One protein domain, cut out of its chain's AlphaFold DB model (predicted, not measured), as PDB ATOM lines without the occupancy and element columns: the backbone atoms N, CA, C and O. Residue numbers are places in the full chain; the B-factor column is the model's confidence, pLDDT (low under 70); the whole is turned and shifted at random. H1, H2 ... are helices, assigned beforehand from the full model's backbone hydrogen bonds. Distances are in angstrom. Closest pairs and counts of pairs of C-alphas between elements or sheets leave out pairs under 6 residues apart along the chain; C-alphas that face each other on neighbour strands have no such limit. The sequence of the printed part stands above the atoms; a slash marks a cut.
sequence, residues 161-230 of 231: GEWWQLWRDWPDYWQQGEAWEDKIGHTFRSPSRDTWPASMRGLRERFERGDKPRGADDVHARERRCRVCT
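This is residues 161 to 230 of the 231 residues of the protein "PAPS_reduct domain-containing protein" of marine sediment metagenome (UniProt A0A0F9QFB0). H1 and H2 meet at a corner, and H3 folds back on H2 after a long loop; beyond H1, two very short helices, H4 and H5, end the printed part. Its 70 residues include five named helices, H1 to H5 in order, and no named strand: all helix. It is compact, with a radius of gyration of the C-alphas of 12.3 A and spans of 36 by 25 by 22 A.

H1, residues 161 to 169, begins at C-alpha 161 (-25.417, -84.037, 53.195) and is 12.0 A long. H2, residues 171 to 184, is 19.9 A long; H3, residues 200 to 208, 12.0 A. H4 is residues 221 to 224; H5, residues 227 to 230, ends at C-alpha 230 (-26.854, -83.063, 60.344).

H1 and H2 only just touch, with 3 pairs of C-alphas within 8 A, only at the corner, by H2's residues 173 to 174 alone; the closest C-alphas, Trp 167 and Trp 174, are 5.6 A apart. H2 and H3 form a helical hairpin and touch, opposite ways at a steep tilt of 38 degrees; their closest C-alphas, Glu 178 and Met 200, are 5.7 A apart. H5 is close but not clearly touching H4, with C-alphas 221 and 230 closest at 7.3 A. Every O i to N i+4 pair is within hydrogen-bond range in H1, H2 and H3; H4 and H5 are too short for one.

The printed part has no cut. The links H2 to H3 and H3 to H4 are long. Residues 219 to 230 have pLDDT under 70.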
ATOM      1  N   GLY A 161     -24.472 -83.312  54.053       91.56
ATOM      2  CA  GLY A 161     -25.417 -84.037  53.195       91.56
ATOM      3  C   GLY A 161     -25.756 -83.306  51.888       91.56
ATOM      4  O   GLY A 161     -25.921 -83.953  50.862       91.56
ATOM      5  N   GLU A 162     -25.781 -81.968  51.893       92.75
ATOM      6  CA  GLU A 162     -26.021 -81.162  50.683       92.75
ATOM      7  C   GLU A 162     -24.827 -81.239  49.717       92.75
ATOM      8  O   GLU A 162     -25.031 -81.314  48.508       92.75
ATOM      9  N   TRP A 163     -23.592 -81.314  50.235       95.00
ATOM     10  CA  TRP A 163     -22.405 -81.584  49.411       95.00
ATOM     11  C   TRP A 163     -22.450 -82.980  48.783       95.00
ATOM     12  O   TRP A 163     -22.123 -83.133  47.611       95.00
ATOM     13  N   TRP A 164     -22.887 -83.992  49.536       95.94
ATOM     14  CA  TRP A 164     -23.046 -85.349  49.006       95.94
ATOM     15  C   TRP A 164     -24.103 -85.419  47.894       95.94
ATOM     16  O   TRP A 164     -23.856 -86.025  46.854       95.94
ATOM     17  N   GLN A 165     -25.246 -84.746  48.070       94.19
ATOM     18  CA  GLN A 165     -26.276 -84.632  47.029       94.19
ATOM     19  C   GLN A 165     -25.762 -83.874  45.801       94.19
ATOM     20  O   GLN A 165     -25.994 -84.310  44.681       94.19
ATOM     21  N   LEU A 166     -25.023 -82.773  45.994       96.12
ATOM     22  CA  LEU A 166     -24.420 -82.021  44.891       96.12
ATOM     23  C   LEU A 166     -23.482 -82.900  44.055       96.12
ATOM     24  O   LEU A 166     -23.584 -82.898  42.834       96.12
ATOM     25  N   TRP A 167     -22.599 -83.660  44.707       97.44
ATOM     26  CA  TRP A 167     -21.695 -84.593  44.030       97.44
ATOM     27  C   TRP A 167     -22.455 -85.662  43.235       97.44
ATOM     28  O   TRP A 167     -22.109 -85.930  42.087       97.44
ATOM     29  N   ARG A 168     -23.492 -86.255  43.839       96.12
ATOM     30  CA  ARG A 168     -24.262 -87.358  43.251       96.12
ATOM     31  C   ARG A 168     -25.151 -86.909  42.088       96.12
ATOM     32  O   ARG A 168     -25.188 -87.581  41.063       96.12
ATOM     33  N   ASP A 169     -25.881 -85.813  42.271       95.81
ATOM     34  CA  ASP A 169     -26.977 -85.411  41.380       95.81
ATOM     35  C   ASP A 169     -26.548 -84.355  40.353       95.81
ATOM     36  O   ASP A 169     -27.177 -84.221  39.307       95.81
ATOM     37  N   TRP A 170     -25.478 -83.602  40.637       97.00
ATOM     38  CA  TRP A 170     -25.056 -82.445  39.842       97.00
ATOM     39  C   TRP A 170     -23.535 -82.438  39.590       97.00
ATOM     40  O   TRP A 170     -22.843 -81.490  39.989       97.00
ATOM     41  N   PRO A 171     -22.989 -83.463  38.903       97.50
ATOM     42  CA  PRO A 171     -21.547 -83.620  38.704       97.50
ATOM     43  C   PRO A 171     -20.891 -82.437  37.975       97.50
ATOM     44  O   PRO A 171     -19.742 -82.117  38.265       97.50
ATOM     45  N   ASP A 172     -21.607 -81.737  37.093       97.81
ATOM     46  CA  ASP A 172     -21.069 -80.565  36.383       97.81
ATOM     47  C   ASP A 172     -20.822 -79.382  37.331       97.81
ATOM     48  O   ASP A 172     -19.769 -78.741  37.296       97.81
ATOM     49  N   TYR A 173     -21.766 -79.121  38.242       98.19
ATOM     50  CA  TYR A 173     -21.603 -78.098  39.279       98.19
ATOM     51  C   TYR A 173     -20.517 -78.492  40.283       98.19
ATOM     52  O   TYR A 173     -19.790 -77.628  40.778       98.19
ATOM     53  N   TRP A 174     -20.383 -79.792  40.566       98.50
ATOM     54  CA  TRP A 174     -19.292 -80.309  41.384       98.50
ATOM     55  C   TRP A 174     -17.927 -80.038  40.742       98.50
ATOM     56  O   TRP A 174     -17.050 -79.457  41.381       98.50
ATOM     57  N   GLN A 175     -17.761 -80.397  39.466       98.38
ATOM     58  CA  GLN A 175     -16.527 -80.171  38.707       98.38
ATOM     59  C   GLN A 175     -16.183 -78.681  38.605       98.38
ATOM     60  O   GLN A 175     -15.028 -78.304  38.796       98.38
ATOM     61  N   GLN A 176     -17.179 -77.818  38.375       98.19
ATOM     62  CA  GLN A 176     -16.983 -76.367  38.396       98.19
ATOM     63  C   GLN A 176     -16.460 -75.881  39.756       98.19
ATOM     64  O   GLN A 176     -15.541 -75.063  39.807       98.19
ATOM     65  N   GLY A 177     -17.030 -76.382  40.856       98.25
ATOM     66  CA  GLY A 177     -16.589 -76.045  42.206       98.25
ATOM     67  C   GLY A 177     -15.148 -76.472  42.481       98.25
ATOM     68  O   GLY A 177     -14.360 -75.650  42.946       98.25
ATOM     69  N   GLU A 178     -14.776 -77.705  42.126       98.50
ATOM     70  CA  GLU A 178     -13.390 -78.177  42.240       98.50
ATOM     71  C   GLU A 178     -12.418 -77.337  41.410       98.50
ATOM     72  O   GLU A 178     -11.368 -76.951  41.912       98.50
ATOM     73  N   ALA A 179     -12.782 -76.986  40.173       98.44
ATOM     74  CA  ALA A 179     -11.945 -76.142  39.326       98.44
ATOM     75  C   ALA A 179     -11.710 -74.753  39.947       98.44
ATOM     76  O   ALA A 179     -10.622 -74.186  39.817       98.44
ATOM     77  N   TRP A 180     -12.705 -74.195  40.646       98.50
ATOM     78  CA  TRP A 180     -12.525 -72.959  41.408       98.50
ATOM     79  C   TRP A 180     -11.633 -73.144  42.635       98.50
ATOM     80  O   TRP A 180     -10.801 -72.274  42.889       98.50
ATOM     81  N   GLU A 181     -11.760 -74.248  43.375       98.44
ATOM     82  CA  GLU A 181     -10.859 -74.536  44.498       98.44
ATOM     83  C   GLU A 181      -9.408 -74.702  44.030       98.44
ATOM     84  O   GLU A 181      -8.513 -74.077  44.600       98.44
ATOM     85  N   ASP A 182      -9.183 -75.454  42.951       97.94
ATOM     86  CA  ASP A 182      -7.858 -75.683  42.368       97.94
ATOM     87  C   ASP A 182      -7.240 -74.376  41.842       97.94
ATOM     88  O   ASP A 182      -6.065 -74.101  42.089       97.94
ATOM     89  N   LYS A 183      -8.028 -73.532  41.158       97.88
ATOM     90  CA  LYS A 183      -7.558 -72.239  40.628       97.88
ATOM     91  C   LYS A 183      -7.173 -71.259  41.737       97.88
ATOM     92  O   LYS A 183      -6.212 -70.512  41.581       97.88
ATOM     93  N   ILE A 184      -7.952 -71.206  42.819       97.88
ATOM     94  CA  ILE A 184      -7.779 -70.210  43.886       97.88
ATOM     95  C   ILE A 184      -6.838 -70.704  44.998       97.88
ATOM     96  O   ILE A 184      -6.251 -69.888  45.704       97.88
ATOM     97  N   GLY A 185      -6.687 -72.019  45.177       96.69
ATOM     98  CA  GLY A 185      -5.889 -72.608  46.257       96.69
ATOM     99  C   GLY A 185      -6.571 -72.552  47.632       96.69
ATOM    100  O   GLY A 185      -5.907 -72.624  48.667       96.69
ATOM    101  N   HIS A 186      -7.898 -72.405  47.664       95.75
ATOM    102  CA  HIS A 186      -8.714 -72.356  48.882       95.75
ATOM    103  C   HIS A 186     -10.013 -73.148  48.706       95.75
ATOM    104  O   HIS A 186     -10.391 -73.467  47.585       95.75
ATOM    105  N   THR A 187     -10.716 -73.434  49.806       96.94
ATOM    106  CA  THR A 187     -11.928 -74.268  49.805       96.94
ATOM    107  C   THR A 187     -13.197 -73.471  50.107       96.94
ATOM    108  O   THR A 187     -13.170 -72.511  50.884       96.94
ATOM    109  N   PHE A 188     -14.338 -73.880  49.541       96.44
ATOM    110  CA  PHE A 188     -15.642 -73.298  49.904       96.44
ATOM    111  C   PHE A 188     -16.042 -73.684  51.330       96.44
ATOM    112  O   PHE A 188     -16.600 -72.883  52.086       96.44
ATOM    113  N   ARG A 189     -15.771 -74.931  51.720       94.00
ATOM    114  CA  ARG A 189     -16.080 -75.440  53.055       94.00
ATOM    115  C   ARG A 189     -14.943 -75.116  54.028       94.00
ATOM    116  O   ARG A 189     -13.768 -75.205  53.692       94.00
ATOM    117  N   SER A 190     -15.302 -74.751  55.261       90.50
ATOM    118  CA  SER A 190     -14.323 -74.497  56.329       90.50
ATOM    119  C   SER A 190     -13.842 -75.815  56.944       90.50
ATOM    120  O   SER A 190     -14.701 -76.622  57.309       90.50
ATOM    121  N   PRO A 191     -12.526 -76.010  57.154       88.38
ATOM    122  CA  PRO A 191     -11.982 -77.220  57.776       88.38
ATOM    123  C   PRO A 191     -12.403 -77.389  59.239       88.38
ATOM    124  O   PRO A 191     -12.464 -78.502  59.737       88.38
ATOM    125  N   SER A 192     -12.750 -76.304  59.931       86.12
ATOM    126  CA  SER A 192     -13.152 -76.332  61.344       86.12
ATOM    127  C   SER A 192     -14.580 -76.830  61.604       86.12
ATOM    128  O   SER A 192     -15.040 -76.782  62.742       86.12
ATOM    129  N   ARG A 193     -15.329 -77.232  60.569       81.81
ATOM    130  CA  ARG A 193     -16.761 -77.554  60.708       81.81
ATOM    131  C   ARG A 193     -17.041 -78.943  61.257       81.81
ATOM    132  O   ARG A 193     -17.982 -79.090  62.026       81.81
ATOM    133  N   ASP A 194     -16.273 -79.929  60.819       88.94
ATOM    134  CA  ASP A 194     -16.360 -81.334  61.220       88.94
ATOM    135  C   ASP A 194     -15.084 -82.055  60.738       88.94
ATOM    136  O   ASP A 194     -14.154 -81.416  60.245       88.94
ATOM    137  N   THR A 195     -15.028 -83.377  60.883       91.50
ATOM    138  CA  THR A 195     -13.853 -84.201  60.557       91.50
ATOM    139  C   THR A 195     -13.718 -84.568  59.074       91.50
ATOM    140  O   THR A 195     -12.759 -85.241  58.697       91.50
ATOM    141  N   TRP A 196     -14.656 -84.167  58.214       94.81
ATOM    142  CA  TRP A 196     -14.588 -84.428  56.780       94.81
ATOM    143  C   TRP A 196     -13.639 -83.455  56.075       94.81
ATOM    144  O   TRP A 196     -13.476 -82.314  56.523       94.81
ATOM    145  N   PRO A 197     -13.047 -83.866  54.937       96.38
ATOM    146  CA  PRO A 197     -12.228 -82.991  54.110       96.38
ATOM    147  C   PRO A 197     -12.917 -81.659  53.804       96.38
ATOM    148  O   PRO A 197     -14.126 -81.587  53.572       96.38
ATOM    149  N   ALA A 198     -12.141 -80.579  53.846       96.00
ATOM    150  CA  ALA A 198     -12.630 -79.252  53.490       96.00
ATOM    151  C   ALA A 198     -12.727 -79.067  51.973       96.00
ATOM    152  O   ALA A 198     -13.640 -78.394  51.511       96.00
ATOM    153  N   SER A 199     -11.805 -79.662  51.215       97.62
ATOM    154  CA  SER A 199     -11.820 -79.577  49.758       97.62
ATOM    155  C   SER A 199     -12.906 -80.460  49.167       97.62
ATOM    156  O   SER A 199     -13.153 -81.576  49.636       97.62
ATOM    157  N   MET A 200     -13.512 -79.978  48.090       98.19
ATOM    158  CA  MET A 200     -14.418 -80.751  47.255       98.19
ATOM    159  C   MET A 200     -13.702 -81.992  46.712       98.19
ATOM    160  O   MET A 200     -14.223 -83.086  46.871       98.19
ATOM    161  N   ARG A 201     -12.450 -81.882  46.245       98.25
ATOM    162  CA  ARG A 201     -11.647 -83.049  45.822       98.25
ATOM    163  C   ARG A 201     -11.552 -84.130  46.905       98.25
ATOM    164  O   ARG A 201     -11.811 -85.298  46.634       98.25
ATOM    165  N   GLY A 202     -11.251 -83.736  48.143       97.94
ATOM    166  CA  GLY A 202     -11.174 -84.674  49.263       97.94
ATOM    167  C   GLY A 202     -12.538 -85.259  49.639       97.94
ATOM    168  O   GLY A 202     -12.625 -86.432  49.994       97.94
ATOM    169  N   LEU A 203     -13.619 -84.476  49.547       97.62
ATOM    170  CA  LEU A 203     -14.980 -84.989  49.735       97.62
ATOM    171  C   LEU A 203     -15.351 -86.007  48.653       97.62
ATOM    172  O   LEU A 203     -15.858 -87.072  48.997       97.62
ATOM    173  N   ARG A 204     -15.042 -85.727  47.380       98.06
ATOM    174  CA  ARG A 204     -15.282 -86.640  46.257       98.06
ATOM    175  C   ARG A 204     -14.608 -87.980  46.503       98.06
ATOM    176  O   ARG A 204     -15.276 -89.001  46.440       98.06
ATOM    177  N   GLU A 205     -13.326 -87.973  46.862       98.25
ATOM    178  CA  GLU A 205     -12.576 -89.201  47.147       98.25
ATOM    179  C   GLU A 205     -13.214 -90.034  48.268       98.25
ATOM    180  O   GLU A 205     -13.145 -91.261  48.246       98.25
ATOM    181  N   ARG A 206     -13.836 -89.396  49.269       97.56
ATOM    182  CA  ARG A 206     -14.606 -90.113  50.298       97.56
ATOM    183  C   ARG A 206     -15.892 -90.698  49.725       97.56
ATOM    184  O   ARG A 206     -16.184 -91.868  49.963       97.56
ATOM    185  N   PHE A 207     -16.644 -89.900  48.977       97.38
ATOM    186  CA  PHE A 207     -17.926 -90.309  48.410       97.38
ATOM    187  C   PHE A 207     -17.778 -91.440  47.381       97.38
ATOM    188  O   PHE A 207     -18.553 -92.392  47.412       97.38
ATOM    189  N   GLU A 208     -16.736 -91.406  46.548       97.50
ATOM    190  CA  GLU A 208     -16.390 -92.466  45.586       97.50
ATOM    191  C   GLU A 208     -16.021 -93.790  46.268       97.50
ATOM    192  O   GLU A 208     -16.272 -94.860  45.717       97.50
ATOM    193  N   ARG A 209     -15.492 -93.744  47.499       97.19
ATOM    194  CA  ARG A 209     -15.266 -94.940  48.333       97.19
ATOM    195  C   ARG A 209     -16.536 -95.471  49.004       97.19
ATOM    196  O   ARG A 209     -16.473 -96.482  49.698       97.19
ATOM    197  N   GLY A 210     -17.674 -94.807  48.812       95.69
ATOM    198  CA  GLY A 210     -18.957 -95.177  49.405       95.69
ATOM    199  C   GLY A 210     -19.234 -94.540  50.767       95.69
ATOM    200  O   GLY A 210     -20.256 -94.857  51.379       95.69
ATOM    201  N   ASP A 211     -18.382 -93.626  51.248       95.62
ATOM    202  CA  ASP A 211     -18.652 -92.914  52.498       95.62
ATOM    203  C   ASP A 211     -19.888 -92.019  52.321       95.62
ATOM    204  O   ASP A 211     -19.914 -91.114  51.484       95.62
ATOM    205  N   LYS A 212     -20.906 -92.224  53.160       93.62
ATOM    206  CA  LYS A 212     -22.151 -91.448  53.131       93.62
ATOM    207  C   LYS A 212     -22.327 -90.636  54.416       93.62
ATOM    208  O   LYS A 212     -22.353 -91.226  55.499       93.62
ATOM    209  N   PRO A 213     -22.492 -89.302  54.335       90.94
ATOM    210  CA  PRO A 213     -22.784 -88.486  55.508       90.94
ATOM    211  C   PRO A 213     -24.085 -88.892  56.204       90.94
ATOM    212  O   PRO A 213     -25.065 -89.297  55.568       90.94
ATOM    213  N   ARG A 214     -24.129 -88.733  57.529       84.19
ATOM    214  CA  ARG A 214     -25.332 -89.031  58.309       84.19
ATOM    215  C   ARG A 214     -26.471 -88.100  57.883       84.19
ATOM    216  O   ARG A 214     -26.330 -86.884  57.888       84.19
ATOM    217  N   GLY A 215     -27.619 -88.681  57.537       76.38
ATOM    218  CA  GLY A 215     -28.797 -87.915  57.120       76.38
ATOM    219  C   GLY A 215     -28.727 -87.354  55.698       76.38
ATOM    220  O   GLY A 215     -29.574 -86.537  55.355       76.38
ATOM    221  N   ALA A 216     -27.780 -87.800  54.862       82.12
ATOM    222  CA  ALA A 216     -27.655 -87.346  53.474       82.12
ATOM    223  C   ALA A 216     -28.893 -87.634  52.594       82.12
ATOM    224  O   ALA A 216     -29.086 -86.963  51.585       82.12
ATOM    225  N   ASP A 217     -29.749 -88.585  52.987       78.38
ATOM    226  CA  ASP A 217     -31.014 -88.882  52.294       78.38
ATOM    227  C   ASP A 217     -32.178 -87.973  52.701       78.38
ATOM    228  O   ASP A 217     -33.187 -87.916  52.002       78.38
ATOM    229  N   ASP A 218     -32.082 -87.272  53.835       75.12
ATOM    230  CA  ASP A 218     -33.164 -86.390  54.267       75.12
ATOM    231  C   ASP A 218     -33.035 -85.033  53.580       75.12
ATOM    232  O   ASP A 218     -32.431 -84.091  54.096       75.12
ATOM    233  N   VAL A 219     -33.649 -84.943  52.406       64.31
ATOM    234  CA  VAL A 219     -33.744 -83.716  51.610       64.31
ATOM    235  C   VAL A 219     -34.373 -82.551  52.395       64.31
ATOM    236  O   VAL A 219     -33.971 -81.411  52.214       64.31
ATOM    237  N   HIS A 220     -35.250 -82.805  53.373       65.12
ATOM    238  CA  HIS A 220     -35.848 -81.753  54.214       65.12
ATOM    239  C   HIS A 220     -35.162 -81.604  55.580       65.12
ATOM    240  O   HIS A 220     -35.692 -80.950  56.485       65.12
ATOM    241  N   ALA A 221     -33.963 -82.169  55.769       61.62
ATOM    242  CA  ALA A 221     -33.242 -82.063  57.039       61.62
ATOM    243  C   ALA A 221     -32.980 -80.603  57.429       61.62
ATOM    244  O   ALA A 221     -32.889 -80.274  58.613       61.62
ATOM    245  N   ARG A 222     -32.875 -79.711  56.438       63.03
ATOM    246  CA  ARG A 222     -32.666 -78.280  56.657       63.03
ATOM    247  C   ARG A 222     -33.872 -77.574  57.266       63.03
ATOM    248  O   ARG A 222     -33.676 -76.617  58.011       63.03
ATOM    249  N   GLU A 223     -35.067 -78.080  56.999       58.78
ATOM    250  CA  GLU A 223     -36.337 -77.557  57.506       58.78
ATOM    251  C   GLU A 223     -36.707 -78.194  58.852       58.78
ATOM    252  O   GLU A 223     -37.325 -77.542  59.685       58.78
ATOM    253  N   ARG A 224     -36.277 -79.443  59.092       53.03
ATOM    254  CA  ARG A 224     -36.702 -80.251  60.250       53.03
ATOM    255  C   ARG A 224     -35.656 -80.426  61.355       53.03
ATOM    256  O   ARG A 224     -36.009 -80.833  62.458       53.03
ATOM    257  N   ARG A 225     -34.365 -80.184  61.089       52.31
ATOM    258  CA  ARG A 225     -33.269 -80.494  62.031       52.31
ATOM    259  C   ARG A 225     -32.258 -79.360  62.173       52.31
ATOM    260  O   ARG A 225     -31.855 -78.717  61.194       52.31
ATOM    261  N   CYS A 226     -31.793 -79.162  63.410       44.59
ATOM    262  CA  CYS A 226     -30.722 -78.217  63.709       44.59
ATOM    263  C   CYS A 226     -29.412 -78.658  63.039       44.59
ATOM    264  O   CYS A 226     -29.196 -79.836  62.749       44.59
ATOM    265  N   ARG A 227     -28.524 -77.692  62.788       49.19
ATOM    266  CA  ARG A 227     -27.294 -77.901  62.015       49.19
ATOM    267  C   ARG A 227     -26.407 -79.007  62.592       49.19
ATOM    268  O   ARG A 227     -25.907 -79.815  61.822       49.19
ATOM    269  N   VAL A 228     -26.271 -79.063  63.918       51.19
ATOM    270  CA  VAL A 228     -25.437 -80.041  64.643       51.19
ATOM    271  C   VAL A 228     -25.918 -81.478  64.425       51.19
ATOM    272  O   VAL A 228     -25.104 -82.374  64.250       51.19
ATOM    273  N   CYS A 229     -27.231 -81.699  64.336       39.09
ATOM    274  CA  CYS A 229     -27.810 -83.028  64.112       39.09
ATOM    275  C   CYS A 229     -27.653 -83.547  62.668       39.09
ATOM    276  O   CYS A 229     -28.150 -84.629  62.356       39.09
ATOM    277  N   THR A 230     -27.021 -82.768  61.782       50.00
ATOM    278  CA  THR A 230     -26.854 -83.063  60.344       50.00
ATOM    279  C   THR A 230     -25.398 -82.972  59.866       50.00
ATOM    280  O   THR A 230     -25.158 -82.932  58.658       50.00
TER     281      THR A 230